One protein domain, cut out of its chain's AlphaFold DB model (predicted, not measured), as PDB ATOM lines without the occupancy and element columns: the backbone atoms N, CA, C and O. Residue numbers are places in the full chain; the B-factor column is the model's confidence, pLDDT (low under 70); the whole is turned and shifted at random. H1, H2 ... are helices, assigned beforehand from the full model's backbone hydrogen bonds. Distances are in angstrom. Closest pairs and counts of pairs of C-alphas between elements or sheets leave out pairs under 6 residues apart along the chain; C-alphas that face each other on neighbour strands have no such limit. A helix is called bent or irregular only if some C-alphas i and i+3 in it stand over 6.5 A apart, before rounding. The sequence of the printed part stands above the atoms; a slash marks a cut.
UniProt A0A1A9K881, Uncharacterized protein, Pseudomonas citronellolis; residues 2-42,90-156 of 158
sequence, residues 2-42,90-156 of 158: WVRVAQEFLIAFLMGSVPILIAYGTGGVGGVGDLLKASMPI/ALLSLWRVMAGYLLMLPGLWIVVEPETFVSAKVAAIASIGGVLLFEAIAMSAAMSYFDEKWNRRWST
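AT A GLANCE: This is residues 2 to 42 and 90 to 156 of the 158 residues of an uncharacterized protein of Pseudomonas citronellolis (UniProt A0A1A9K881). A helical hairpin, H2 and H3 side by side, is crossed by H1a, the long first arm of the bent helix H1, while the short arm H1b folds back beyond the bend. Residues 144 to 156, of which 144 to 154 belong to H3, stand free and stick out from this body, which without them spans 41 by 26 by 25 A. The printed part has 108 residues, with three named helices in the order H1, H2, H3 and no named strand; the class is all helix. The whole is loose, with a radius of gyration of the C-alphas of 16.6 A and spans of 62 by 26 by 25 A.

HOW THE PARTS SIT: Start at residue 2, where H1, residues 2 to 39, begins; by its hydrogen bonds it was assigned as one helix, but it is bent, with C-alphas 26 and 29 standing 9.5 A apart. Its arms, H1a, residues 2 to 26, and H1b, residues 29 to 39, touch at a steep tilt of 57 degrees and run opposite ways; their closest C-alphas, of Ala 23 and Gly 31, are 4.9 A apart. Beyond the cut look for H2, residues 90 to 112, which touches H1a with residues 96 to 105 alone, at a steep tilt of 60 degrees and the same way; the closest C-alphas, of Gly 16 and Gly 100, are 3.9 A apart. H1b and H2 are near each other, with 13 pairs of C-alphas within 10 A. H2 has a kink of 27 degrees near residue 106 and is neither bent nor irregular, but only just: C-alphas 103 and 106 are 6.3 A apart. H2 and H3, residues 119 to 154, form a helical hairpin: they touch at a shallow tilt of 27 degrees, opposite ways, with the closest C-alphas, of Ala 99 and Gly 129, 4.5 A apart. Residues 4 to 12 of H1a touch residues 133 to 137 of H3 at a steep tilt of 49 degrees, opposite ways; the closest C-alphas, of Glu 8 and Ile 137, are 6.3 A apart. H1b and H3 are apart. In H1b every O i to N i+4 pair is within hydrogen-bond range; the counts are 19 of 21 in H1a, 17 of 19 in H2 and 30 of 32 in H3.

IN THESE COORDINATES: Find C-alpha 2 at (162.222, 187.387, 179.513); from there H1a runs 35.3 A to C-alpha 26, and H1b takes 15.3 A from C-alpha 29 to C-alpha 39. H2 runs 32.4 A from C-alpha 90 at (140.438, 192.793, 173.574). H3 runs 52.3 A to C-alpha 154 at (145.981, 206.588, 193.362).

THE WHOLE: The two C-alphas farthest apart, of Glu 115 and Thr 156, are 63.3 A apart. Residues 43 to 89 are not printed, and C-alphas 42 and 90 stand 17.9 A apart across this cut. The link from H2 to H3, six residues, is short. Look at residues 149 to 156 for pLDDT under 70; the mean of the printed part is 84.1.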
ATOM      1  N   TRP A   2     162.312 188.783 179.989       72.88
ATOM      2  CA  TRP A   2     162.222 187.387 179.513       72.88
ATOM      3  C   TRP A   2     160.960 186.614 179.927       72.88
ATOM      4  O   TRP A   2     160.326 185.998 179.080       72.88
ATOM      5  N   VAL A   3     160.537 186.715 181.193       82.00
ATOM      6  CA  VAL A   3     159.312 186.047 181.683       82.00
ATOM      7  C   VAL A   3     158.061 186.499 180.917       82.00
ATOM      8  O   VAL A   3     157.209 185.680 180.593       82.00
ATOM      9  N   ARG A   4     157.971 187.791 180.572       77.19
ATOM     10  CA  ARG A   4     156.830 188.326 179.813       77.19
ATOM     11  C   ARG A   4     156.839 187.846 178.371       77.19
ATOM     12  O   ARG A   4     155.803 187.447 177.870       77.19
ATOM     13  N   VAL A   5     158.006 187.834 177.728       81.62
ATOM     14  CA  VAL A   5     158.145 187.297 176.365       81.62
ATOM     15  C   VAL A   5     157.711 185.831 176.322       81.62
ATOM     16  O   VAL A   5     156.940 185.458 175.445       81.62
ATOM     17  N   ALA A   6     158.138 185.024 177.298       84.06
ATOM     18  CA  ALA A   6     157.735 183.623 177.403       84.06
ATOM     19  C   ALA A   6     156.220 183.461 177.626       84.06
ATOM     20  O   ALA A   6     155.601 182.596 177.010       84.06
ATOM     21  N   GLN A   7     155.612 184.307 178.465       87.00
ATOM     22  CA  GLN A   7     154.162 184.317 178.676       87.00
ATOM     23  C   GLN A   7     153.400 184.692 177.405       87.00
ATOM     24  O   GLN A   7     152.445 184.006 177.063       87.00
ATOM     25  N   GLU A   8     153.811 185.739 176.688       85.12
ATOM     26  CA  GLU A   8     153.157 186.140 175.435       85.12
ATOM     27  C   GLU A   8     153.262 185.044 174.376       85.12
ATOM     28  O   GLU A   8     152.273 184.745 173.712       85.12
ATOM     29  N   PHE A   9     154.421 184.387 174.276       86.88
ATOM     30  CA  PHE A   9     154.593 183.217 173.417       86.88
ATOM     31  C   PHE A   9     153.625 182.092 173.788       86.88
ATOM     32  O   PHE A   9     152.952 181.551 172.915       86.88
ATOM     33  N   LEU A  10     153.527 181.758 175.079       89.44
ATOM     34  CA  LEU A  10     152.642 180.701 175.559       89.44
ATOM     35  C   LEU A  10     151.167 181.043 175.313       89.44
ATOM     36  O   LEU A  10     150.408 180.186 174.870       89.44
ATOM     37  N   ILE A  11     150.758 182.289 175.563       89.12
ATOM     38  CA  ILE A  11     149.383 182.743 175.331       89.12
ATOM     39  C   ILE A  11     149.068 182.722 173.835       89.12
ATOM     40  O   ILE A  11     148.034 182.185 173.454       89.12
ATOM     41  N   ALA A  12     149.944 183.260 172.982       88.31
ATOM     42  CA  ALA A  12     149.748 183.228 171.534       88.31
ATOM     43  C   ALA A  12     149.665 181.786 171.013       88.31
ATOM     44  O   ALA A  12     148.783 181.465 170.220       88.31
ATOM     45  N   PHE A  13     150.517 180.892 171.521       87.94
ATOM     46  CA  PHE A  13     150.478 179.475 171.177       87.94
ATOM     47  C   PHE A  13     149.163 178.810 171.608       87.94
ATOM     48  O   PHE A  13     148.495 178.165 170.803       87.94
ATOM     49  N   LEU A  14     148.730 179.002 172.855       89.25
ATOM     50  CA  LEU A  14     147.485 178.410 173.351       89.25
ATOM     51  C   LEU A  14     146.244 178.986 172.660       89.25
ATOM     52  O   LEU A  14     145.317 178.245 172.350       89.25
ATOM     53  N   MET A  15     146.216 180.294 172.412       89.62
ATOM     54  CA  MET A  15     145.056 180.961 171.823       89.62
ATOM     55  C   MET A  15     144.970 180.794 170.307       89.62
ATOM     56  O   MET A  15     143.866 180.778 169.773       89.62
ATOM     57  N   GLY A  16     146.104 180.695 169.611       87.25
ATOM     58  CA  GLY A  16     146.136 180.559 168.157       87.25
ATOM     59  C   GLY A  16     146.461 179.140 167.688       87.25
ATOM     60  O   GLY A  16     145.724 178.534 166.916       87.25
ATOM     61  N   SER A  17     147.558 178.556 168.156       86.69
ATOM     62  CA  SER A  17     148.032 177.274 167.622       86.69
ATOM     63  C   SER A  17     147.097 176.103 167.953       86.69
ATOM     64  O   SER A  17     146.929 175.210 167.125       86.69
ATOM     65  N   VAL A  18     146.426 176.119 169.112       89.12
ATOM     66  CA  VAL A  18     145.477 175.056 169.494       89.12
ATOM     67  C   VAL A  18     144.245 175.010 168.571       89.12
ATOM     68  O   VAL A  18     143.970 173.932 168.044       89.12
ATOM     69  N   PRO A  19     143.526 176.117 168.287       89.50
ATOM     70  CA  PRO A  19     142.432 176.085 167.313       89.50
ATOM     71  C   PRO A  19     142.843 175.617 165.912       89.50
ATOM     72  O   PRO A  19     142.071 174.903 165.279       89.50
ATOM     73  N   ILE A  20     144.054 175.954 165.442       91.06
ATOM     74  CA  ILE A  20     144.585 175.458 164.155       91.06
ATOM     75  C   ILE A  20     144.676 173.930 164.169       91.06
ATOM     76  O   ILE A  20     144.231 173.275 163.231       91.06
ATOM     77  N   LEU A  21     145.229 173.359 165.245       90.44
ATOM     78  CA  LEU A  21     145.349 171.910 165.402       90.44
ATOM     79  C   LEU A  21     143.984 171.225 165.479       90.44
ATOM     80  O   LEU A  21     143.798 170.176 164.866       90.44
ATOM     81  N   ILE A  22     143.025 171.823 166.191       91.50
ATOM     82  CA  ILE A  22     141.653 171.307 166.272       91.50
ATOM     83  C   ILE A  22     141.001 171.326 164.887       91.50
ATOM     84  O   ILE A  22     140.478 170.304 164.455       91.50
ATOM     85  N   ALA A  23     141.072 172.453 164.173       92.19
ATOM     86  CA  ALA A  23     140.487 172.600 162.842       92.19
ATOM     87  C   ALA A  23     141.106 171.634 161.822       92.19
ATOM     88  O   ALA A  23     140.397 171.070 160.986       92.19
ATOM     89  N   TYR A  24     142.414 171.396 161.927       91.75
ATOM     90  CA  TYR A  24     143.086 170.371 161.141       91.75
ATOM     91  C   TYR A  24     142.610 168.959 161.512       91.75
ATOM     92  O   TYR A  24     142.311 168.158 160.631       91.75
ATOM     93  N   GLY A  25     142.481 168.651 162.804       90.56
ATOM     94  CA  GLY A  25     142.001 167.348 163.268       90.56
ATOM     95  C   GLY A  25     140.557 167.034 162.856       90.56
ATOM     96  O   GLY A  25     140.230 165.869 162.651       90.56
ATOM     97  N   THR A  26     139.697 168.047 162.710       92.06
ATOM     98  CA  THR A  26     138.282 167.857 162.347       92.06
ATOM     99  C   THR A  26     138.011 167.909 160.845       92.06
ATOM    100  O   THR A  26     137.097 167.233 160.380       92.06
ATOM    101  N   GLY A  27     138.759 168.714 160.085       86.00
ATOM    102  CA  GLY A  27     138.478 168.975 158.667       86.00
ATOM    103  C   GLY A  27     139.706 168.989 157.756       86.00
ATOM    104  O   GLY A  27     139.605 169.430 156.609       86.00
ATOM    105  N   GLY A  28     140.868 168.558 158.250       89.50
ATOM    106  CA  GLY A  28     142.132 168.597 157.519       89.50
ATOM    107  C   GLY A  28     142.503 170.012 157.073       89.50
ATOM    108  O   GLY A  28     142.210 171.008 157.739       89.50
ATOM    109  N   VAL A  29     143.123 170.116 155.898       87.00
ATOM    110  CA  VAL A  29     143.515 171.402 155.295       87.00
ATOM    111  C   VAL A  29     142.301 172.299 155.021       87.00
ATOM    112  O   VAL A  29     142.379 173.515 155.199       87.00
ATOM    113  N   GLY A  30     141.155 171.709 154.657       87.50
ATOM    114  CA  GLY A  30     139.900 172.438 154.456       87.50
ATOM    115  C   GLY A  30     139.412 173.115 155.737       87.50
ATOM    116  O   GLY A  30     139.135 174.312 155.726       87.50
ATOM    117  N   GLY A  31     139.422 172.386 156.857       88.69
ATOM    118  CA  GLY A  31     139.051 172.919 158.171       88.69
ATOM    119  C   GLY A  31     139.947 174.073 158.624       88.69
ATOM    120  O   GLY A  31     139.452 175.081 159.128       88.69
ATOM    121  N   VAL A  32     141.259 173.981 158.374       89.88
ATOM    122  CA  VAL A  32     142.191 175.098 158.615       89.88
ATOM    123  C   VAL A  32     141.843 176.296 157.729       89.88
ATOM    124  O   VAL A  32     141.781 177.423 158.219       89.88
ATOM    125  N   GLY A  33     141.576 176.070 156.441       88.69
ATOM    126  CA  GLY A  33     141.175 177.124 155.510       88.69
ATOM    127  C   GLY A  33     139.893 177.844 155.935       88.69
ATOM    128  O   GLY A  33     139.834 179.074 155.872       88.69
ATOM    129  N   ASP A  34     138.894 177.106 156.407       91.00
ATOM    130  CA  ASP A  34     137.625 177.667 156.873       91.00
ATOM    131  C   ASP A  34     137.790 178.441 158.183       91.00
ATOM    132  O   ASP A  34     137.273 179.555 158.304       91.00
ATOM    133  N   LEU A  35     138.589 177.925 159.124       91.44
ATOM    134  CA  LEU A  35     138.948 178.652 160.343       91.44
ATOM    135  C   LEU A  35     139.640 179.977 160.009       91.44
ATOM    136  O   LEU A  35     139.264 181.017 160.552       91.44
ATOM    137  N   LEU A  36     140.633 179.968 159.116       89.12
ATOM    138  CA  LEU A  36     141.354 181.182 158.723       89.12
ATOM    139  C   LEU A  36     140.432 182.184 158.028       89.12
ATOM    140  O   LEU A  36     140.495 183.368 158.336       89.12
ATOM    141  N   LYS A  37     139.537 181.737 157.142       87.75
ATOM    142  CA  LYS A  37     138.552 182.625 156.501       87.75
ATOM    143  C   LYS A  37     137.575 183.238 157.502       87.75
ATOM    144  O   LYS A  37     137.205 184.396 157.344       87.75
ATOM    145  N   ALA A  38     137.154 182.476 158.511       87.12
ATOM    146  CA  ALA A  38     136.228 182.949 159.535       87.12
ATOM    147  C   ALA A  38     136.888 183.906 160.541       87.12
ATOM    148  O   ALA A  38     136.218 184.773 161.101       87.12
ATOM    149  N   SER A  39     138.188 183.741 160.789       84.62
ATOM    150  CA  SER A  39     138.905 184.453 161.851       84.62
ATOM    151  C   SER A  39     139.793 185.592 161.363       84.62
ATOM    152  O   SER A  39     140.024 186.536 162.118       84.62
ATOM    153  N   MET A  40     140.277 185.548 160.117       83.56
ATOM    154  CA  MET A  40     141.079 186.630 159.561       83.56
ATOM    155  C   MET A  40     140.181 187.776 159.092       83.56
ATOM    156  O   MET A  40     139.390 187.608 158.160       83.56
ATOM    157  N   PRO A  41     140.316 188.972 159.681       81.75
ATOM    158  CA  PRO A  41     139.588 190.137 159.210       81.75
ATOM    159  C   PRO A  41     140.049 190.539 157.803       81.75
ATOM    160  O   PRO A  41     141.218 190.406 157.433       81.75
ATOM    161  N   ILE A  42     139.136 191.118 157.023       82.62
ATOM    162  CA  ILE A  42     139.495 191.740 155.745       82.62
ATOM    163  C   ILE A  42     140.486 192.894 155.966       82.62
ATOM    164  O   ILE A  42     140.449 193.584 156.987       82.62
ATOM    165  N   ALA A  90     141.152 193.442 174.673       86.50
ATOM    166  CA  ALA A  90     140.438 192.793 173.574       86.50
ATOM    167  C   ALA A  90     141.218 192.868 172.252       86.50
ATOM    168  O   ALA A  90     141.311 191.890 171.519       86.50
ATOM    169  N   LEU A  91     141.839 194.007 171.955       85.38
ATOM    170  CA  LEU A  91     142.691 194.142 170.776       85.38
ATOM    171  C   LEU A  91     143.957 193.281 170.901       85.38
ATOM    172  O   LEU A  91     144.349 192.603 169.956       85.38
ATOM    173  N   LEU A  92     144.574 193.255 172.084       87.62
ATOM    174  CA  LEU A  92     145.749 192.429 172.365       87.62
ATOM    175  C   LEU A  92     145.459 190.928 172.207       87.62
ATOM    176  O   LEU A  92     146.299 190.196 171.685       87.62
ATOM    177  N   SER A  93     144.283 190.452 172.629       88.38
ATOM    178  CA  SER A  93     143.903 189.049 172.436       88.38
ATOM    179  C   SER A  93     143.754 188.697 170.954       88.38
ATOM    180  O   SER A  93     144.233 187.641 170.543       88.38
ATOM    181  N   LEU A  94     143.204 189.599 170.134       88.56
ATOM    182  CA  LEU A  94     143.127 189.420 168.681       88.56
ATOM    183  C   LEU A  94     144.522 189.295 168.047       88.56
ATOM    184  O   LEU A  94     144.756 188.372 167.267       88.56
ATOM    185  N   TRP A  95     145.470 190.158 168.428       87.12
ATOM    186  CA  TRP A  95     146.858 190.070 167.950       87.12
ATOM    187  C   TRP A  95     147.529 188.749 168.338       87.12
ATOM    188  O   TRP A  95     148.178 188.123 167.502       87.12
ATOM    189  N   ARG A  96     147.330 188.282 169.578       90.38
ATOM    190  CA  ARG A  96     147.871 187.000 170.067       90.38
ATOM    191  C   ARG A  96     147.328 185.805 169.286       90.38
ATOM    192  O   ARG A  96     148.103 184.925 168.918       90.38
ATOM    193  N   VAL A  97     146.022 185.784 169.018       91.44
ATOM    194  CA  VAL A  97     145.373 184.727 168.226       91.44
ATOM    195  C   VAL A  97     145.957 184.692 166.813       91.44
ATOM    196  O   VAL A  97     146.410 183.645 166.356       91.44
ATOM    197  N   MET A  98     146.027 185.849 166.148       89.75
ATOM    198  CA  MET A  98     146.560 185.959 164.788       89.75
ATOM    199  C   MET A  98     148.042 185.572 164.711       89.75
ATOM    200  O   MET A  98     148.443 184.850 163.797       89.75
ATOM    201  N   ALA A  99     148.849 185.996 165.686       91.06
ATOM    202  CA  ALA A  99     150.246 185.593 165.794       91.06
ATOM    203  C   ALA A  99     150.374 184.069 165.931       91.06
ATOM    204  O   ALA A  99     151.131 183.445 165.190       91.06
ATOM    205  N   GLY A 100     149.593 183.454 166.824       91.38
ATOM    206  CA  GLY A 100     149.602 182.006 167.025       91.38
ATOM    207  C   GLY A 100     149.164 181.211 165.793       91.38
ATOM    208  O   GLY A 100     149.759 180.172 165.503       91.38
ATOM    209  N   TYR A 101     148.181 181.708 165.033       90.88
ATOM    210  CA  TYR A 101     147.782 181.118 163.750       90.88
ATOM    211  C   TYR A 101     148.928 181.140 162.746       90.88
ATOM    212  O   TYR A 101     149.333 180.093 162.240       90.88
ATOM    213  N   LEU A 102     149.490 182.321 162.491       90.75
ATOM    214  CA  LEU A 102     150.540 182.489 161.490       90.75
ATOM    215  C   LEU A 102     151.838 181.771 161.864       90.75
ATOM    216  O   LEU A 102     152.538 181.304 160.975       90.75
ATOM    217  N   LEU A 103     152.157 181.643 163.151       91.44
ATOM    218  CA  LEU A 103     153.341 180.905 163.593       91.44
ATOM    219  C   LEU A 103     153.145 179.384 163.547       91.44
ATOM    220  O   LEU A 103     154.111 178.661 163.317       91.44
ATOM    221  N   MET A 104     151.912 178.890 163.713       92.12
ATOM    222  CA  MET A 104     151.628 177.453 163.657       92.12
ATOM    223  C   MET A 104     151.539 176.913 162.228       92.12
ATOM    224  O   MET A 104     151.948 175.781 161.974       92.12
ATOM    225  N   LEU A 105     151.032 177.716 161.286       89.44
ATOM    226  CA  LEU A 105     150.859 177.310 159.886       89.44
ATOM    227  C   LEU A 105     152.147 176.761 159.239       89.44
ATOM    228  O   LEU A 105     152.077 175.680 158.662       89.44
ATOM    229  N   PRO A 106     153.324 177.410 159.363       88.56
ATOM    230  CA  PRO A 106     154.610 176.853 158.946       88.56
ATOM    231  C   PRO A 106     154.899 175.452 159.483       88.56
ATOM    232  O   PRO A 106     155.305 174.576 158.723       88.56
ATOM    233  N   GLY A 107     154.694 175.243 160.787       86.88
ATOM    234  CA  GLY A 107     154.970 173.966 161.439       86.88
ATOM    235  C   GLY A 107     154.037 172.870 160.937       86.88
ATOM    236  O   GLY A 107     154.492 171.775 160.622       86.88
ATOM    237  N   LEU A 108     152.750 173.190 160.791       87.75
ATOM    238  CA  LEU A 108     151.769 172.262 160.239       87.75
ATOM    239  C   LEU A 108     152.082 171.923 158.774       87.75
ATOM    240  O   LEU A 108     152.041 170.758 158.401       87.75
ATOM    241  N   TRP A 109     152.452 172.917 157.964       87.38
ATOM    242  CA  TRP A 109     152.768 172.725 156.548       87.38
ATOM    243  C   TRP A 109     153.968 171.790 156.353       87.38
ATOM    244  O   TRP A 109     153.874 170.838 155.587       87.38
ATOM    245  N   ILE A 110     155.060 171.994 157.099       86.62
ATOM    246  CA  ILE A 110     156.258 171.137 157.016       86.62
ATOM    247  C   ILE A 110     155.939 169.674 157.353       86.62
ATOM    248  O   ILE A 110     156.534 168.769 156.774       86.62
ATOM    249  N   VAL A 111     155.029 169.440 158.300       86.75
ATOM    250  CA  VAL A 111     154.687 168.091 158.770       86.75
ATOM    251  C   VAL A 111     153.678 167.400 157.853       86.75
ATOM    252  O   VAL A 111     153.758 166.188 157.678       86.75
ATOM    253  N   VAL A 112     152.720 168.147 157.302       84.88
ATOM    254  CA  VAL A 112     151.561 167.581 156.597       84.88
ATOM    255  C   VAL A 112     151.739 167.554 155.080       84.88
ATOM    256  O   VAL A 112     151.385 166.554 154.469       84.88
ATOM    257  N   GLU A 113     152.284 168.615 154.479       83.06
ATOM    258  CA  GLU A 113     152.485 168.723 153.023       83.06
ATOM    259  C   GLU A 113     153.918 169.189 152.695       83.06
ATOM    260  O   GLU A 113     154.126 170.291 152.166       83.06
ATOM    261  N   PRO A 114     154.950 168.394 153.027       81.56
ATOM    262  CA  PRO A 114     156.337 168.765 152.752       81.56
ATOM    263  C   PRO A 114     156.618 168.946 151.250       81.56
ATOM    264  O   PRO A 114     157.498 169.718 150.878       81.56
ATOM    265  N   GLU A 115     155.869 168.277 150.373       81.25
ATOM    266  CA  GLU A 115     156.018 168.355 148.917       81.25
ATOM    267  C   GLU A 115     155.563 169.689 148.306       81.25
ATOM    268  O   GLU A 115     156.096 170.097 147.273       81.25
ATOM    269  N   THR A 116     154.617 170.401 148.934       82.94
ATOM    270  CA  THR A 116     154.160 171.730 148.480       82.94
ATOM    271  C   THR A 116     154.908 172.871 149.169       82.94
ATOM    272  O   THR A 116     154.612 174.050 148.941       82.94
ATOM    273  N   PHE A 117     155.896 172.541 150.006       79.50
ATOM    274  CA  PHE A 117     156.632 173.495 150.816       79.50
ATOM    275  C   PHE A 117     157.397 174.505 149.955       79.50
ATOM    276  O   PHE A 117     158.336 174.182 149.226       79.50
ATOM    277  N   VAL A 118     157.034 175.780 150.100       86.19
ATOM    278  CA  VAL A 118     157.762 176.900 149.495       86.19
ATOM    279  C   VAL A 118     158.364 177.744 150.607       86.19
ATOM    280  O   VAL A 118     157.666 178.535 151.249       86.19
ATOM    281  N   SER A 119     159.679 177.620 150.798       81.44
ATOM    282  CA  SER A 119     160.429 178.295 151.868       81.44
ATOM    283  C   SER A 119     160.178 179.805 151.923       81.44
ATOM    284  O   SER A 119     159.994 180.355 153.004       81.44
ATOM    285  N   ALA A 120     160.079 180.473 150.769       85.00
ATOM    286  CA  ALA A 120     159.794 181.905 150.692       85.00
ATOM    287  C   ALA A 120     158.407 182.277 151.251       85.00
ATOM    288  O   ALA A 120     158.277 183.266 151.972       85.00
ATOM    289  N   LYS A 121     157.368 181.480 150.960       84.06
ATOM    290  CA  LYS A 121     156.010 181.714 151.486       84.06
ATOM    291  C   LYS A 121     155.961 181.457 152.983       84.06
ATOM    292  O   LYS A 121     155.381 182.244 153.723       84.06
ATOM    293  N   VAL A 122     156.611 180.387 153.427       85.31
ATOM    294  CA  VAL A 122     156.688 180.033 154.844       85.31
ATOM    295  C   VAL A 122     157.427 181.104 155.640       85.31
ATOM    296  O   VAL A 122     156.928 181.542 156.673       85.31
ATOM    297  N   ALA A 123     158.556 181.597 155.129       86.06
ATOM    298  CA  ALA A 123     159.293 182.694 155.742       86.06
ATOM    299  C   ALA A 123     158.461 183.985 155.808       86.06
ATOM    300  O   ALA A 123     158.502 184.677 156.822       86.06
ATOM    301  N   ALA A 124     157.676 184.295 154.771       86.94
ATOM    302  CA  ALA A 124     156.780 185.451 154.772       86.94
ATOM    303  C   ALA A 124     155.645 185.317 155.803       86.94
ATOM    304  O   ALA A 124     155.340 186.264 156.519       86.94
ATOM    305  N   ILE A 125     155.030 184.139 155.917       87.81
ATOM    306  CA  ILE A 125     153.976 183.877 156.908       87.81
ATOM    307  C   ILE A 125     154.544 183.957 158.331       87.81
ATOM    308  O   ILE A 125     153.982 184.640 159.189       87.81
ATOM    309  N   ALA A 126     155.690 183.316 158.564       89.19
ATOM    310  CA  ALA A 126     156.368 183.325 159.852       89.19
ATOM    311  C   ALA A 126     156.843 184.732 160.247       89.19
ATOM    312  O   ALA A 126     156.739 185.098 161.416       89.19
ATOM    313  N   SER A 127     157.325 185.540 159.296       88.25
ATOM    314  CA  SER A 127     157.762 186.909 159.578       88.25
ATOM    315  C   SER A 127     156.593 187.806 159.969       88.25
ATOM    316  O   SER A 127     156.706 188.533 160.952       88.25
ATOM    317  N   ILE A 128     155.447 187.697 159.285       88.56
ATOM    318  CA  ILE A 128     154.227 188.406 159.686       88.56
ATOM    319  C   ILE A 128     153.815 187.953 161.090       88.56
ATOM    320  O   ILE A 128     153.652 188.797 161.964       88.56
ATOM    321  N   GLY A 129     153.730 186.643 161.350       88.62
ATOM    322  CA  GLY A 129     153.422 186.116 162.686       88.62
ATOM    323  C   GLY A 129     154.371 186.629 163.776       88.62
ATOM    324  O   GLY A 129     153.927 186.994 164.864       88.62
ATOM    325  N   GLY A 130     155.666 186.734 163.467       89.19
ATOM    326  CA  GLY A 130     156.682 187.293 164.357       89.19
ATOM    327  C   GLY A 130     156.491 188.786 164.637       89.19
ATOM    328  O   GLY A 130     156.620 189.204 165.786       89.19
ATOM    329  N   VAL A 131     156.131 189.580 163.623       89.62
ATOM    330  CA  VAL A 131     155.798 191.006 163.797       89.62
ATOM    331  C   VAL A 131     154.579 191.163 164.703       89.62
ATOM    332  O   VAL A 131     154.647 191.925 165.663       89.62
ATOM    333  N   LEU A 132     153.510 190.391 164.480       88.56
ATOM    334  CA  LEU A 132     152.311 190.434 165.328       88.56
ATOM    335  C   LEU A 132     152.623 190.063 166.780       88.56
ATOM    336  O   LEU A 132     152.111 190.680 167.713       88.56
ATOM    337  N   LEU A 133     153.475 189.056 166.987       89.56
ATOM    338  CA  LEU A 133     153.886 188.651 168.325       89.56
ATOM    339  C   LEU A 133     154.722 189.736 169.009       89.56
ATOM    340  O   LEU A 133     154.535 190.008 170.195       89.56
ATOM    341  N   PHE A 134     155.622 190.383 168.267       89.12
ATOM    342  CA  PHE A 134     156.385 191.520 168.769       89.12
ATOM    343  C   PHE A 134     155.467 192.687 169.157       89.12
ATOM    344  O   PHE A 134     155.619 193.248 170.243       89.12
ATOM    345  N   GLU A 135     154.478 193.015 168.322       85.94
ATOM    346  CA  GLU A 135     153.470 194.035 168.624       85.94
ATOM    347  C   GLU A 135     152.650 193.668 169.868       85.94
ATOM    348  O   GLU A 135     152.472 194.510 170.750       85.94
ATOM    349  N   ALA A 136     152.236 192.406 170.013       88.44
ATOM    350  CA  ALA A 136     151.540 191.927 171.205       88.44
ATOM    351  C   ALA A 136     152.398 192.083 172.476       88.44
ATOM    352  O   ALA A 136     151.915 192.579 173.497       88.44
ATOM    353  N   ILE A 137     153.692 191.747 172.410       87.69
ATOM    354  CA  ILE A 137     154.641 191.955 173.514       87.69
ATOM    355  C   ILE A 137     154.762 193.446 173.853       87.69
ATOM    356  O   ILE A 137     154.707 193.815 175.029       87.69
ATOM    357  N   ALA A 138     154.908 194.307 172.844       85.75
ATOM    358  CA  ALA A 138     155.025 195.748 173.032       85.75
ATOM    359  C   ALA A 138     153.755 196.346 173.661       85.75
ATOM    360  O   ALA A 138     153.844 197.106 174.628       85.75
ATOM    361  N   MET A 139     152.572 195.956 173.176       82.94
ATOM    362  CA  MET A 139     151.281 196.381 173.724       82.94
ATOM    363  C   MET A 139     151.081 195.895 175.161       82.94
ATOM    364  O   MET A 139     150.710 196.686 176.025       82.94
ATOM    365  N   SER A 140     151.381 194.628 175.445       86.00
ATOM    366  CA  SER A 140     151.307 194.051 176.794       86.00
ATOM    367  C   SER A 140     152.234 194.774 177.779       86.00
ATOM    368  O   SER A 140     151.845 195.119 178.904       86.00
ATOM    369  N   ALA A 141     153.459 195.090 177.343       83.25
ATOM    370  CA  ALA A 141     154.406 195.869 178.126       83.25
ATOM    371  C   ALA A 141     153.909 197.299 178.378       83.25
ATOM    372  O   ALA A 141     153.982 197.762 179.519       83.25
ATOM    373  N   ALA A 142     153.368 197.966 177.354       79.31
ATOM    374  CA  ALA A 142     152.801 199.305 177.468       79.31
ATOM    375  C   ALA A 142     151.614 199.335 178.442       79.31
ATOM    376  O   ALA A 142     151.610 200.149 179.363       79.31
ATOM    377  N   MET A 143     150.655 198.413 178.308       77.50
ATOM    378  CA  MET A 143     149.503 198.309 179.213       77.50
ATOM    379  C   MET A 143     149.942 198.092 180.660       77.50
ATOM    380  O   MET A 143     149.495 198.810 181.549       77.50
ATOM    381  N   SER A 144     150.885 197.174 180.890       80.31
ATOM    382  CA  SER A 144     151.422 196.916 182.230       80.31
ATOM    383  C   SER A 144     152.141 198.134 182.818       80.31
ATOM    384  O   SER A 144     151.994 198.425 184.002       80.31
ATOM    385  N   TYR A 145     152.934 198.848 182.008       76.75
ATOM    386  CA  TYR A 145     153.613 200.074 182.437       76.75
ATOM    387  C   TYR A 145     152.606 201.148 182.840       76.75
ATOM    388  O   TYR A 145     152.779 201.808 183.868       76.75
ATOM    389  N   PHE A 146     151.544 201.312 182.047       71.38
ATOM    390  CA  PHE A 146     150.479 202.235 182.389       71.38
ATOM    391  C   PHE A 146     149.782 201.802 183.670       71.38
ATOM    392  O   PHE A 146     149.729 202.623 184.570       71.38
ATOM    393  N   ASP A 147     149.359 200.548 183.826       72.81
ATOM    394  CA  ASP A 147     148.718 200.092 185.067       72.81
ATOM    395  C   ASP A 147     149.614 200.281 186.307       72.81
ATOM    396  O   ASP A 147     149.134 200.738 187.345       72.81
ATOM    397  N   GLU A 148     150.923 200.023 186.216       73.19
ATOM    398  CA  GLU A 148     151.845 200.167 187.352       73.19
ATOM    399  C   GLU A 148     152.112 201.635 187.722       73.19
ATOM    400  O   GLU A 148     151.987 202.027 188.889       73.19
ATOM    401  N   LYS A 149     152.431 202.483 186.734       66.50
ATOM    402  CA  LYS A 149     152.617 203.931 186.948       66.50
ATOM    403  C   LYS A 149     151.329 204.591 187.441       66.50
ATOM    404  O   LYS A 149     151.362 205.599 188.146       66.50
ATOM    405  N   TRP A 150     150.196 204.019 187.069       62.25
ATOM    406  CA  TRP A 150     148.878 204.526 187.387       62.25
ATOM    407  C   TRP A 150     148.390 204.130 188.769       62.25
ATOM    408  O   TRP A 150     147.917 205.002 189.493       62.25
ATOM    409  N   ASN A 151     148.557 202.869 189.177       59.81
ATOM    410  CA  ASN A 151     148.181 202.415 190.518       59.81
ATOM    411  C   ASN A 151     148.927 203.199 191.608       59.81
ATOM    412  O   ASN A 151     148.321 203.587 192.606       59.81
ATOM    413  N   ARG A 152     150.200 203.554 191.373       57.22
ATOM    414  CA  ARG A 152     150.981 204.400 192.296       57.22
ATOM    415  C   ARG A 152     150.432 205.818 192.472       57.22
ATOM    416  O   ARG A 152     150.651 206.419 193.515       57.22
ATOM    417  N   ARG A 153     149.735 206.377 191.475       54.50
ATOM    418  CA  ARG A 153     149.188 207.747 191.549       54.50
ATOM    419  C   ARG A 153     147.900 207.819 192.380       54.50
ATOM    420  O   ARG A 153     147.525 208.904 192.811       54.50
ATOM    421  N   TRP A 154     147.228 206.684 192.592       45.75
ATOM    422  CA  TRP A 154     145.981 206.588 193.362       45.75
ATOM    423  C   TRP A 154     146.192 206.111 194.799       45.75
ATOM    424  O   TRP A 154     145.450 206.557 195.663       45.75
ATOM    425  N   SER A 155     147.235 205.322 195.090       46.44
ATOM    426  CA  SER A 155     147.610 204.995 196.479       46.44
ATOM    427  C   SER A 155     148.075 206.210 197.291       46.44
ATOM    428  O   SER A 155     148.201 206.128 198.501       46.44
ATOM    429  N   THR A 156     148.377 207.329 196.628       46.22
ATOM    430  CA  THR A 156     148.699 208.616 197.261       46.22
ATOM    431  C   THR A 156     147.495 209.556 197.389       46.22
ATOM    432  O   THR A 156     147.649 210.664 197.891       46.22
TER     433      THR A 156